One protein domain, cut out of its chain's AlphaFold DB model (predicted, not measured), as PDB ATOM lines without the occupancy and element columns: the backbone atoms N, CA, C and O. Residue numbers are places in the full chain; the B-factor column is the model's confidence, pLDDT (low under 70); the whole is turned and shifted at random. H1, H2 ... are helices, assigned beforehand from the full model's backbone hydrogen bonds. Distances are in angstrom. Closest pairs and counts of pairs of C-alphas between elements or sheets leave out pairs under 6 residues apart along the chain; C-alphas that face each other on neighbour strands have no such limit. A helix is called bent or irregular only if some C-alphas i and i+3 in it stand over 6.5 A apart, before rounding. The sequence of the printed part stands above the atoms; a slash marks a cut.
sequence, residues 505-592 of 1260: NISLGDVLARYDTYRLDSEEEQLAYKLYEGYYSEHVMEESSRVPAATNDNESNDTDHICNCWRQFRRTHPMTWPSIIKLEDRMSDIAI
ATOM      1  N   ASN A 505     -57.030 -39.760  24.391       94.75
ATOM      2  CA  ASN A 505     -58.355 -39.215  24.077       94.75
ATOM      3  C   ASN A 505     -58.323 -37.696  23.780       94.75
ATOM      4  O   ASN A 505     -59.141 -36.920  24.276       94.75
ATOM      5  N   ILE A 506     -57.355 -37.285  22.956       94.75
ATOM      6  CA  ILE A 506     -57.224 -35.937  22.379       94.75
ATOM      7  C   ILE A 506     -57.162 -36.050  20.850       94.75
ATOM      8  O   ILE A 506     -56.955 -37.148  20.325       94.75
ATOM      9  N   SER A 507     -57.381 -34.959  20.108       96.56
ATOM     10  CA  SER A 507     -57.346 -35.046  18.644       96.56
ATOM     11  C   SER A 507     -55.918 -35.275  18.138       96.56
ATOM     12  O   SER A 507     -54.943 -34.928  18.803       96.56
ATOM     13  N   LEU A 508     -55.780 -35.829  16.929       94.62
ATOM     14  CA  LEU A 508     -54.471 -35.958  16.280       94.62
ATOM     15  C   LEU A 508     -53.801 -34.583  16.096       94.62
ATOM     16  O   LEU A 508     -52.593 -34.474  16.265       94.62
ATOM     17  N   GLY A 509     -54.589 -33.530  15.847       91.75
ATOM     18  CA  GLY A 509     -54.096 -32.151  15.794       91.75
ATOM     19  C   GLY A 509     -53.554 -31.650  17.137       91.75
ATOM     20  O   GLY A 509     -52.535 -30.975  17.148       91.75
ATOM     21  N   ASP A 510     -54.163 -32.034  18.266       86.19
ATOM     22  CA  ASP A 510     -53.635 -31.712  19.602       86.19
ATOM     23  C   ASP A 510     -52.348 -32.487  19.917       86.19
ATOM     24  O   ASP A 510     -51.488 -31.976  20.632       86.19
ATOM     25  N   VAL A 511     -52.209 -33.724  19.418       90.81
ATOM     26  CA  VAL A 511     -50.962 -34.500  19.550       90.81
ATOM     27  C   VAL A 511     -49.850 -33.857  18.736       90.81
ATOM     28  O   VAL A 511     -48.777 -33.636  19.288       90.81
ATOM     29  N   LEU A 512     -50.110 -33.529  17.467       89.25
ATOM     30  CA  LEU A 512     -49.132 -32.899  16.580       89.25
ATOM     31  C   LEU A 512     -48.743 -31.510  17.092       89.25
ATOM     32  O   LEU A 512     -47.580 -31.303  17.394       89.25
ATOM     33  N   ALA A 513     -49.699 -30.621  17.382       79.88
ATOM     34  CA  ALA A 513     -49.390 -29.289  17.913       79.88
ATOM     35  C   ALA A 513     -48.589 -29.327  19.232       79.88
ATOM     36  O   ALA A 513     -47.756 -28.455  19.477       79.88
ATOM     37  N   ARG A 514     -48.800 -30.341  20.088       82.06
ATOM     38  CA  ARG A 514     -47.956 -30.563  21.279       82.06
ATOM     39  C   ARG A 514     -46.582 -31.112  20.916       82.06
ATOM     40  O   ARG A 514     -45.601 -30.637  21.470       82.06
ATOM     41  N   TYR A 515     -46.503 -32.089  20.014       84.81
ATOM     42  CA  TYR A 515     -45.240 -32.636  19.518       84.81
ATOM     43  C   TYR A 515     -44.375 -31.538  18.888       84.81
ATOM     44  O   TYR A 515     -43.225 -31.401  19.284       84.81
ATOM     45  N   ASP A 516     -44.952 -30.686  18.044       79.12
ATOM     46  CA  ASP A 516     -44.303 -29.523  17.428       79.12
ATOM     47  C   ASP A 516     -43.897 -28.462  18.475       79.12
ATOM     48  O   ASP A 516     -42.903 -27.770  18.308       79.12
ATOM     49  N   THR A 517     -44.612 -28.365  19.606       70.81
ATOM     50  CA  THR A 517     -44.215 -27.505  20.744       70.81
ATOM     51  C   THR A 517     -43.034 -28.085  21.548       70.81
ATOM     52  O   THR A 517     -42.326 -27.338  22.223       70.81
ATOM     53  N   TYR A 518     -42.805 -29.404  21.507       72.69
ATOM     54  CA  TYR A 518     -41.679 -30.068  22.186       72.69
ATOM     55  C   TYR A 518     -40.465 -30.300  21.277       72.69
ATOM     56  O   TYR A 518     -39.329 -30.346  21.760       72.69
ATOM     57  N   ARG A 519     -40.709 -30.474  19.975       78.56
ATOM     58  CA  ARG A 519     -39.708 -30.596  18.921       78.56
ATOM     59  C   ARG A 519     -39.282 -29.198  18.494       78.56
ATOM     60  O   ARG A 519     -39.808 -28.640  17.538       78.56
ATOM     61  N   LEU A 520     -38.294 -28.664  19.205       76.75
ATOM     62  CA  LEU A 520     -37.493 -27.569  18.673       76.75
ATOM     63  C   LEU A 520     -36.858 -28.002  17.341       76.75
ATOM     64  O   LEU A 520     -36.506 -29.176  17.169       76.75
ATOM     65  N   ASP A 521     -36.681 -27.062  16.416       86.50
ATOM     66  CA  ASP A 521     -35.845 -27.292  15.236       86.50
ATOM     67  C   ASP A 521     -34.398 -27.592  15.658       86.50
ATOM     68  O   ASP A 521     -33.961 -27.201  16.739       86.50
ATOM     69  N   SER A 522     -33.618 -28.274  14.810       86.00
ATOM     70  CA  SER A 522     -32.261 -28.719  15.189       86.00
ATOM     71  C   SER A 522     -31.331 -27.563  15.598       86.00
ATOM     72  O   SER A 522     -30.461 -27.748  16.448       86.00
ATOM     73  N   GLU A 523     -31.543 -26.363  15.051       89.50
ATOM     74  CA  GLU A 523     -30.828 -25.144  15.450       89.50
ATOM     75  C   GLU A 523     -31.311 -24.608  16.810       89.50
ATOM     76  O   GLU A 523     -30.498 -24.223  17.652       89.50
ATOM     77  N   GLU A 524     -32.622 -24.635  17.071       87.44
ATOM     78  CA  GLU A 524     -33.199 -24.234  18.357       87.44
ATOM     79  C   GLU A 524     -32.860 -25.226  19.487       87.44
ATOM     80  O   GLU A 524     -32.656 -24.804  20.624       87.44
ATOM     81  N   GLU A 525     -32.745 -26.528  19.201       89.75
ATOM     82  CA  GLU A 525     -32.305 -27.538  20.173       89.75
ATOM     83  C   GLU A 525     -30.813 -27.398  20.511       89.75
ATOM     84  O   GLU A 525     -30.440 -27.502  21.681       89.75
ATOM     85  N   GLN A 526     -29.964 -27.079  19.525       92.25
ATOM     86  CA  GLN A 526     -28.555 -26.736  19.762       92.25
ATOM     87  C   GLN A 526     -28.413 -25.442  20.575       92.25
ATOM     88  O   GLN A 526     -27.616 -25.393  21.513       92.25
ATOM     89  N   LEU A 527     -29.214 -24.413  20.271       92.50
ATOM     90  CA  LEU A 527     -29.259 -23.181  21.057       92.50
ATOM     91  C   LEU A 527     -29.705 -23.468  22.498       92.50
ATOM     92  O   LEU A 527     -29.036 -23.051  23.438       92.50
ATOM     93  N   ALA A 528     -30.784 -24.230  22.683       94.00
ATOM     94  CA  ALA A 528     -31.274 -24.620  24.002       94.00
ATOM     95  C   ALA A 528     -30.252 -25.436  24.805       94.00
ATOM     96  O   ALA A 528     -30.102 -25.195  26.001       94.00
ATOM     97  N   TYR A 529     -29.526 -26.358  24.163       96.06
ATOM     98  CA  TYR A 529     -28.455 -27.110  24.815       96.06
ATOM     99  C   TYR A 529     -27.291 -26.206  25.233       96.06
ATOM    100  O   TYR A 529     -26.799 -26.330  26.347       96.06
ATOM    101  N   LYS A 530     -26.894 -25.245  24.393       95.25
ATOM    102  CA  LYS A 530     -25.844 -24.272  24.728       95.25
ATOM    103  C   LYS A 530     -26.246 -23.340  25.879       95.25
ATOM    104  O   LYS A 530     -25.423 -23.007  26.726       95.25
ATOM    105  N   LEU A 531     -27.515 -22.938  25.945       94.94
ATOM    106  CA  LEU A 531     -28.038 -22.190  27.093       94.94
ATOM    107  C   LEU A 531     -28.128 -23.073  28.354       94.94
ATOM    108  O   LEU A 531     -27.875 -22.594  29.458       94.94
ATOM    109  N   TYR A 532     -28.410 -24.374  28.204       96.94
ATOM    110  CA  TYR A 532     -28.316 -25.340  29.301       96.94
ATOM    111  C   TYR A 532     -26.869 -25.587  29.764       96.94
ATOM    112  O   TYR A 532     -26.650 -25.761  30.954       96.94
ATOM    113  N   GLU A 533     -25.872 -25.560  28.878       95.75
ATOM    114  CA  GLU A 533     -24.449 -25.638  29.246       95.75
ATOM    115  C   GLU A 533     -24.052 -24.466  30.165       95.75
ATOM    116  O   GLU A 533     -23.385 -24.669  31.182       95.75
ATOM    117  N   GLY A 534     -24.563 -23.260  29.877       93.31
ATOM    118  CA  GLY A 534     -24.492 -22.109  30.781       93.31
ATOM    119  C   GLY A 534     -25.173 -22.380  32.127       93.31
ATOM    120  O   GLY A 534     -24.514 -22.321  33.165       93.31
ATOM    121  N   TYR A 535     -26.456 -22.766  32.107       95.50
ATOM    122  CA  TYR A 535     -27.241 -23.114  33.304       95.50
ATOM    123  C   TYR A 535     -26.531 -24.145  34.199       95.50
ATOM    124  O   TYR A 535     -26.396 -23.944  35.407       95.50
ATOM    125  N   TYR A 536     -26.029 -25.223  33.592       95.75
ATOM    126  CA  TYR A 536     -25.274 -26.290  34.238       95.75
ATOM    127  C   TYR A 536     -24.004 -25.752  34.902       95.75
ATOM    128  O   TYR A 536     -23.719 -26.123  36.036       95.75
ATOM    129  N   SER A 537     -23.261 -24.852  34.244       93.50
ATOM    130  CA  SER A 537     -22.014 -24.300  34.794       93.50
ATOM    131  C   SER A 537     -22.214 -23.488  36.085       93.50
ATOM    132  O   SER A 537     -21.309 -23.436  36.918       93.50
ATOM    133  N   GLU A 538     -23.408 -22.926  36.294       91.56
ATOM    134  CA  GLU A 538     -23.799 -22.246  37.537       91.56
ATOM    135  C   GLU A 538     -24.438 -23.206  38.565       91.56
ATOM    136  O   GLU A 538     -24.345 -22.982  39.773       91.56
ATOM    137  N   HIS A 539     -25.033 -24.314  38.103       93.06
ATOM    138  CA  HIS A 539     -25.822 -25.262  38.903       93.06
ATOM    139  C   HIS A 539     -25.196 -26.670  39.033       93.06
ATOM    140  O   HIS A 539     -25.901 -27.623  39.372       93.06
ATOM    141  N   VAL A 540     -23.879 -26.817  38.818       94.25
ATOM    142  CA  VAL A 540     -23.152 -28.102  38.649       94.25
ATOM    143  C   VAL A 540     -23.563 -29.196  39.641       94.25
ATOM    144  O   VAL A 540     -23.873 -30.308  39.218       94.25
ATOM    145  N   MET A 541     -23.606 -28.898  40.947       90.25
ATOM    146  CA  MET A 541     -23.981 -29.877  41.985       90.25
ATOM    147  C   MET A 541     -25.441 -30.349  41.872       90.25
ATOM    148  O   MET A 541     -25.741 -31.509  42.141       90.25
ATOM    149  N   GLU A 542     -26.363 -29.455  41.507       93.12
ATOM    150  CA  GLU A 542     -27.793 -29.768  41.392       93.12
ATOM    151  C   GLU A 542     -28.064 -30.570  40.120       93.12
ATOM    152  O   GLU A 542     -28.689 -31.629  40.185       93.12
ATOM    153  N   GLU A 543     -27.508 -30.141  38.988       95.38
ATOM    154  CA  GLU A 543     -27.671 -30.841  37.714       95.38
ATOM    155  C   GLU A 543     -26.951 -32.195  37.688       95.38
ATOM    156  O   GLU A 543     -27.559 -33.188  37.284       95.38
ATOM    157  N   SER A 544     -25.728 -32.284  38.227       93.50
ATOM    158  CA  SER A 544     -25.025 -33.568  38.387       93.50
ATOM    159  C   SER A 544     -25.816 -34.553  39.241       93.50
ATOM    160  O   SER A 544     -25.844 -35.739  38.925       93.50
ATOM    161  N   SER A 545     -26.517 -34.082  40.281       93.50
ATOM    162  CA  SER A 545     -27.334 -34.950  41.140       93.50
ATOM    163  C   SER A 545     -28.557 -35.560  40.438       93.50
ATOM    164  O   SER A 545     -29.117 -36.540  40.934       93.50
ATOM    165  N   ARG A 546     -28.972 -35.028  39.274       91.00
ATOM    166  CA  ARG A 546     -30.070 -35.602  38.474       91.00
ATOM    167  C   ARG A 546     -29.674 -36.922  37.821       91.00
ATOM    168  O   ARG A 546     -30.524 -37.803  37.676       91.00
ATOM    169  N   VAL A 547     -28.413 -37.053  37.407       92.25
ATOM    170  CA  VAL A 547     -27.867 -38.294  36.850       92.25
ATOM    171  C   VAL A 547     -27.436 -39.178  38.025       92.25
ATOM    172  O   VAL A 547     -26.531 -38.794  38.763       92.25
ATOM    173  N   PRO A 548     -28.056 -40.355  38.245       83.44
ATOM    174  CA  PRO A 548     -27.638 -41.242  39.324       83.44
ATOM    175  C   PRO A 548     -26.174 -41.635  39.104       83.44
ATOM    176  O   PRO A 548     -25.829 -42.146  38.039       83.44
ATOM    177  N   ALA A 549     -25.332 -41.335  40.097       66.38
ATOM    178  CA  ALA A 549     -23.886 -41.207  39.932       66.38
ATOM    179  C   ALA A 549     -23.249 -42.365  39.146       66.38
ATOM    180  O   ALA A 549     -23.368 -43.534  39.527       66.38
ATOM    181  N   ALA A 550     -22.505 -42.025  38.089       58.19
ATOM    182  CA  ALA A 550     -21.802 -42.963  37.212       58.19
ATOM    183  C   ALA A 550     -20.522 -43.555  37.852       58.19
ATOM    184  O   ALA A 550     -19.479 -43.686  37.213       58.19
ATOM    185  N   THR A 551     -20.616 -43.942  39.130       51.06
ATOM    186  CA  THR A 551     -19.667 -44.762  39.912       51.06
ATOM    187  C   THR A 551     -18.218 -44.273  40.059       51.06
ATOM    188  O   THR A 551     -17.418 -44.991  40.648       51.06
ATOM    189  N   ASN A 552     -17.873 -43.076  39.580       55.41
ATOM    190  CA  ASN A 552     -16.533 -42.498  39.698       55.41
ATOM    191  C   ASN A 552     -16.623 -41.095  40.320       55.41
ATOM    192  O   ASN A 552     -17.322 -40.240  39.785       55.41
ATOM    193  N   ASP A 553     -15.900 -40.852  41.415       62.59
ATOM    194  CA  ASP A 553     -16.064 -39.682  42.301       62.59
ATOM    195  C   ASP A 553     -15.471 -38.355  41.768       62.59
ATOM    196  O   ASP A 553     -15.022 -37.508  42.539       62.59
ATOM    197  N   ASN A 554     -15.442 -38.162  40.447       59.28
ATOM    198  CA  ASN A 554     -14.989 -36.921  39.819       59.28
ATOM    199  C   ASN A 554     -16.183 -36.137  39.265       59.28
ATOM    200  O   ASN A 554     -16.881 -36.617  38.374       59.28
ATOM    201  N   GLU A 555     -16.346 -34.889  39.712       63.47
ATOM    202  CA  GLU A 555     -17.247 -33.888  39.122       63.47
ATOM    203  C   GLU A 555     -16.696 -33.402  37.763       63.47
ATOM    204  O   GLU A 555     -16.320 -32.244  37.578       63.47
ATOM    205  N   SER A 556     -16.551 -34.314  36.802       67.12
ATOM    206  CA  SER A 556     -16.001 -33.994  35.489       67.12
ATOM    207  C   SER A 556     -16.989 -33.165  34.672       67.12
ATOM    208  O   SER A 556     -18.102 -33.616  34.401       67.12
ATOM    209  N   ASN A 557     -16.524 -32.022  34.159       81.69
ATOM    210  CA  ASN A 557     -17.158 -31.286  33.057       81.69
ATOM    211  C   ASN A 557     -16.996 -32.037  31.717       81.69
ATOM    212  O   ASN A 557     -16.563 -31.473  30.715       81.69
ATOM    213  N   ASP A 558     -17.287 -33.336  31.730       91.69
ATOM    214  CA  ASP A 558     -17.359 -34.186  30.551       91.69
ATOM    215  C   ASP A 558     -18.642 -33.847  29.783       91.69
ATOM    216  O   ASP A 558     -19.732 -33.772  30.358       91.69
ATOM    217  N   THR A 559     -18.517 -33.639  28.474       92.75
ATOM    218  CA  THR A 559     -19.638 -33.309  27.595       92.75
ATOM    219  C   THR A 559     -20.706 -34.405  27.609       92.75
ATOM    220  O   THR A 559     -21.893 -34.084  27.539       92.75
ATOM    221  N   ASP A 560     -20.329 -35.677  27.785       93.56
ATOM    222  CA  ASP A 560     -21.296 -36.776  27.906       93.56
ATOM    223  C   ASP A 560     -22.080 -36.717  29.229       93.56
ATOM    224  O   ASP A 560     -23.285 -36.995  29.249       93.56
ATOM    225  N   HIS A 561     -21.451 -36.292  30.331       93.38
ATOM    226  CA  HIS A 561     -22.138 -36.076  31.612       93.38
ATOM    227  C   HIS A 561     -23.104 -34.889  31.534       93.38
ATOM    228  O   HIS A 561     -24.275 -35.038  31.888       93.38
ATOM    229  N   ILE A 562     -22.680 -33.755  30.962       95.56
ATOM    230  CA  ILE A 562     -23.549 -32.583  30.731       95.56
ATOM    231  C   ILE A 562     -24.726 -32.953  29.809       95.56
ATOM    232  O   ILE A 562     -25.870 -32.589  30.085       95.56
ATOM    233  N   CYS A 563     -24.494 -33.750  28.762       95.56
ATOM    234  CA  CYS A 563     -25.549 -34.229  27.867       95.56
ATOM    235  C   CYS A 563     -26.536 -35.185  28.571       95.56
ATOM    236  O   CYS A 563     -27.742 -35.150  28.311       95.56
ATOM    237  N   ASN A 564     -26.066 -36.015  29.507       95.12
ATOM    238  CA  ASN A 564     -26.936 -36.852  30.336       95.12
ATOM    239  C   ASN A 564     -27.740 -36.030  31.355       95.12
ATOM    240  O   ASN A 564     -28.943 -36.269  31.507       95.12
ATOM    241  N   CYS A 565     -27.129 -35.015  31.973       96.19
ATOM    242  CA  CYS A 565     -27.827 -34.052  32.825       96.19
ATOM    243  C   CYS A 565     -28.914 -33.312  32.028       96.19
ATOM    244  O   CYS A 565     -30.056 -33.258  32.476       96.19
ATOM    245  N   TRP A 566     -28.626 -32.883  30.794       96.94
ATOM    246  CA  TRP A 566     -29.584 -32.236  29.888       96.94
ATOM    247  C   TRP A 566     -30.804 -33.107  29.566       96.94
ATOM    248  O   TRP A 566     -31.952 -32.672  29.713       96.94
ATOM    249  N   ARG A 567     -30.572 -34.366  29.164       95.88
ATOM    250  CA  ARG A 567     -31.639 -35.353  28.917       95.88
ATOM    251  C   ARG A 567     -32.523 -35.507  30.155       95.88
ATOM    252  O   ARG A 567     -33.750 -35.492  30.048       95.88
ATOM    253  N   GLN A 568     -31.910 -35.607  31.332       95.94
ATOM    254  CA  GLN A 568     -32.634 -35.788  32.584       95.94
ATOM    255  C   GLN A 568     -33.365 -34.514  33.041       95.94
ATOM    256  O   GLN A 568     -34.504 -34.607  33.492       95.94
ATOM    257  N   PHE A 569     -32.781 -33.329  32.845       96.31
ATOM    258  CA  PHE A 569     -33.409 -32.030  33.089       96.31
ATOM    259  C   PHE A 569     -34.705 -31.893  32.280       96.31
ATOM    260  O   PHE A 569     -35.767 -31.658  32.867       96.31
ATOM    261  N   ARG A 570     -34.661 -32.165  30.963       95.81
ATOM    262  CA  ARG A 570     -35.855 -32.204  30.093       95.81
ATOM    263  C   ARG A 570     -36.892 -33.213  30.586       95.81
ATOM    264  O   ARG A 570     -38.063 -32.856  30.672       95.81
ATOM    265  N   ARG A 571     -36.481 -34.425  30.980       94.38
ATOM    266  CA  ARG A 571     -37.383 -35.456  31.538       94.38
ATOM    267  C   ARG A 571     -38.023 -35.041  32.872       94.38
ATOM    268  O   ARG A 571     -39.186 -35.363  33.100       94.38
ATOM    269  N   THR A 572     -37.327 -34.286  33.727       94.06
ATOM    270  CA  THR A 572     -37.903 -33.715  34.966       94.06
ATOM    271  C   THR A 572     -38.772 -32.473  34.742       94.06
ATOM    272  O   THR A 572     -39.645 -32.182  35.559       94.06
ATOM    273  N   HIS A 573     -38.567 -31.744  33.643       91.88
ATOM    274  CA  HIS A 573     -39.209 -30.455  33.372       91.88
ATOM    275  C   HIS A 573     -39.857 -30.370  31.971       91.88
ATOM    276  O   HIS A 573     -39.725 -29.332  31.323       91.88
ATOM    277  N   PRO A 574     -40.593 -31.390  31.475       89.12
ATOM    278  CA  PRO A 574     -40.918 -31.549  30.047       89.12
ATOM    279  C   PRO A 574     -41.693 -30.374  29.431       89.12
ATOM    280  O   PRO A 574     -41.499 -30.058  28.263       89.12
ATOM    281  N   MET A 575     -42.524 -29.693  30.228       85.88
ATOM    282  CA  MET A 575     -43.288 -28.498  29.833       85.88
ATOM    283  C   MET A 575     -42.602 -27.161  30.158       85.88
ATOM    284  O   MET A 575     -43.017 -26.123  29.651       85.88
ATOM    285  N   THR A 576     -41.611 -27.146  31.051       89.50
ATOM    286  CA  THR A 576     -41.073 -25.907  31.644       89.50
ATOM    287  C   THR A 576     -39.607 -25.658  31.326       89.50
ATOM    288  O   THR A 576     -39.163 -24.523  31.475       89.50
ATOM    289  N   TRP A 577     -38.859 -26.662  30.854       93.94
ATOM    290  CA  TRP A 577     -37.437 -26.533  30.533       93.94
ATOM    291  C   TRP A 577     -37.105 -25.368  29.576       93.94
ATOM    292  O   TRP A 577     -36.128 -24.675  29.870       93.94
ATOM    293  N   PRO A 578     -37.896 -25.036  28.524       90.75
ATOM    294  CA  PRO A 578     -37.555 -23.915  27.645       90.75
ATOM    295  C   PRO A 578     -37.717 -22.571  28.361       90.75
ATOM    296  O   PRO A 578     -36.956 -21.642  28.115       90.75
ATOM    297  N   SER A 579     -38.696 -22.477  29.263       85.62
ATOM    298  CA  SER A 579     -38.992 -21.275  30.047       85.62
ATOM    299  C   SER A 579     -38.032 -21.080  31.217       85.62
ATOM    300  O   SER A 579     -37.759 -19.938  31.562       85.62
ATOM    301  N   ILE A 580     -37.522 -22.164  31.817       88.31
ATOM    302  CA  ILE A 580     -36.475 -22.103  32.850       88.31
ATOM    303  C   ILE A 580     -35.176 -21.614  32.210       88.31
ATOM    304  O   ILE A 580     -34.615 -20.621  32.653       88.31
ATOM    305  N   ILE A 581     -34.752 -22.235  31.106       93.19
ATOM    306  CA  ILE A 581     -33.509 -21.857  30.424       93.19
ATOM    307  C   ILE A 581     -33.590 -20.438  29.860       93.19
ATOM    308  O   ILE A 581     -32.699 -19.646  30.127       93.19
ATOM    309  N   LYS A 582     -34.681 -20.059  29.175       89.19
ATOM    310  CA  LYS A 582     -34.890 -18.675  28.696       89.19
ATOM    311  C   LYS A 582     -35.160 -17.667  29.828       89.19
ATOM    312  O   LYS A 582     -35.278 -16.474  29.549       89.19
ATOM    313  N   LEU A 583     -35.298 -18.108  31.082       80.81
ATOM    314  CA  LEU A 583     -35.291 -17.228  32.251       80.81
ATOM    315  C   LEU A 583     -33.863 -17.063  32.779       80.81
ATOM    316  O   LEU A 583     -33.449 -15.920  32.941       80.81
ATOM    317  N   GLU A 584     -33.112 -18.150  32.974       85.62
ATOM    318  CA  GLU A 584     -31.729 -18.078  33.464       85.62
ATOM    319  C   GLU A 584     -30.796 -17.391  32.468       85.62
ATOM    320  O   GLU A 584     -30.113 -16.455  32.854       85.62
ATOM    321  N   ASP A 585     -30.855 -17.757  31.183       86.44
ATOM    322  CA  ASP A 585     -30.171 -17.084  30.065       86.44
ATOM    323  C   ASP A 585     -30.332 -15.564  30.176       86.44
ATOM    324  O   ASP A 585     -29.360 -14.827  30.315       86.44
ATOM    325  N   ARG A 586     -31.577 -15.100  30.305       79.69
ATOM    326  CA  ARG A 586     -31.886 -13.678  30.468       79.69
ATOM    327  C   ARG A 586     -31.413 -13.102  31.803       79.69
ATOM    328  O   ARG A 586     -31.045 -11.935  31.835       79.69
ATOM    329  N   MET A 587     -31.415 -13.860  32.898       71.25
ATOM    330  CA  MET A 587     -30.833 -13.413  34.172       71.25
ATOM    331  C   MET A 587     -29.296 -13.363  34.127       71.25
ATOM    332  O   MET A 587     -28.719 -12.531  34.825       71.25
ATOM    333  N   SER A 588     -28.655 -14.160  33.266       71.25
ATOM    334  CA  SER A 588     -27.207 -14.187  33.014       71.25
ATOM    335  C   SER A 588     -26.750 -13.151  31.969       71.25
ATOM    336  O   SER A 588     -25.679 -12.572  32.109       71.25
ATOM    337  N   ASP A 589     -27.603 -12.766  31.017       65.44
ATOM    338  CA  ASP A 589     -27.469 -11.526  30.229       65.44
ATOM    339  C   ASP A 589     -27.572 -10.284  31.135       65.44
ATOM    340  O   ASP A 589     -26.978  -9.235  30.883       65.44
ATOM    341  N   ILE A 590     -28.327 -10.414  32.231       60.09
ATOM    342  CA  ILE A 590     -28.420  -9.439  33.320       60.09
ATOM    343  C   ILE A 590     -27.380  -9.749  34.428       60.09
ATOM    344  O   ILE A 590     -27.417  -9.142  35.505       60.09
ATOM    345  N   ALA A 591     -26.406 -10.643  34.179       50.94
ATOM    346  CA  ALA A 591     -25.304 -10.878  35.106       50.94
ATOM    347  C   ALA A 591     -24.604  -9.550  35.377       50.94
ATOM    348  O   ALA A 591     -24.227  -8.793  34.480       50.94
ATOM    349  N   ILE A 592     -24.496  -9.237  36.662       54.12
ATOM    350  CA  ILE A 592     -24.271  -7.875  37.119       54.12
ATOM    351  C   ILE A 592     -22.789  -7.516  36.891       54.12
ATOM    352  O   ILE A 592     -21.967  -7.686  37.792       54.12
TER     353      ILE A 592
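This is residues 505 to 592 of the 1260 residues of an uncharacterized protein of Laetiporus sulphureus 93-53 (UniProt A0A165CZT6). A long, sharply kinked helix, H2, forms the core of a loose all-helix domain, with H3 and H4 each packed across it and meeting near their linked ends in a corner, while H1 touches no other helix. Residues 505 to 513, of which 508 to 513 belong to H1, stick out as a free arm at one end, and a wide loop without a named element, residues 547 to 558, joins H2 to H3. The printed part has 88 residues with four named helices, in the order H1, H2, H3, H4 along the chain, and no named strand; 63 of the residues are in the helices. The whole is loose, with a radius of gyration of the C-alphas of 15.0 A, and it is only just flat, its C-alphas spanning 48 by 37 by 20 A along the three main axes.

H1, residues 508 to 518, touches no helix. It is apart from H2, residues 522 to 546, although a tight link of 3 residues joins the two. H1 is also apart from H3, residues 559 to 572, and from H4, residues 577 to 589. H2 has a kink of 112 degrees near residue 539, and it is irregular: C-alphas 538 and 541 are 8.8 A apart, against about 5 A in a regular helix, and its line is a rough one. H2 and H3 touch, with 12 pairs of C-alphas within 8 A, the closest being those of Glu 543 and Cys 565 at 5.9 A. Their lines are about perpendicular, at 89 degrees. H2 touches H4 with residues 528 to 535 alone; the closest C-alphas are those of Leu 531 and Asp 585, 6.3 A apart. The lines of H2 and H4 are about perpendicular, at 83 degrees. H3 and H4 are close but not clearly touching, with 2 pairs of C-alphas within 8 A, the closest being those of Arg 570 and Trp 577 at 5.9 A. They run opposite ways at a steep tilt of 58 degrees. In H1 and H3 every O i to N i+4 pair is within hydrogen-bond range; in H2 18 of 21 such pairs are, and in H4 8 of 9.

The printed part begins at Asn 505, with its C-alpha at (-58.355, -39.215, 24.077). H1 follows from Leu 508, with its C-alpha at (-54.471, -35.958, 16.280), to Tyr 518, and measures 15.3 A from first to last C-alpha. H2 is the longest helix, with 25 residues from Ser 522 to Arg 546, and its first and last C-alphas are 24.4 A apart. H3 runs from Thr 559, with its C-alpha at (-19.638, -33.309, 27.595), to Thr 572, a length of 19.7 A. H4 runs from Trp 577 to Asp 589 over 18.0 A, and its last C-alpha is at (-27.469, -11.526, 30.229).

The two C-alphas farthest apart are those of Asn 505 and Ile 592, the first and last printed residues, at 48.1 A. Without residues 505 to 513, which stand free, the body of 79 residues spans 38 by 35 by 19 A and has a radius of gyration of 13.0 A. The printed part has no cut. The link from H2 to H3 is long, with 12 residues whose C-alphas lie 13 to 23 A from the mean of all C-alphas; the link from H3 to H4, 4 residues, is tight. The mean pLDDT of the printed part is 85.7, and the model's confidence is low, under 70, at residues 549 to 556 and 589 to 592.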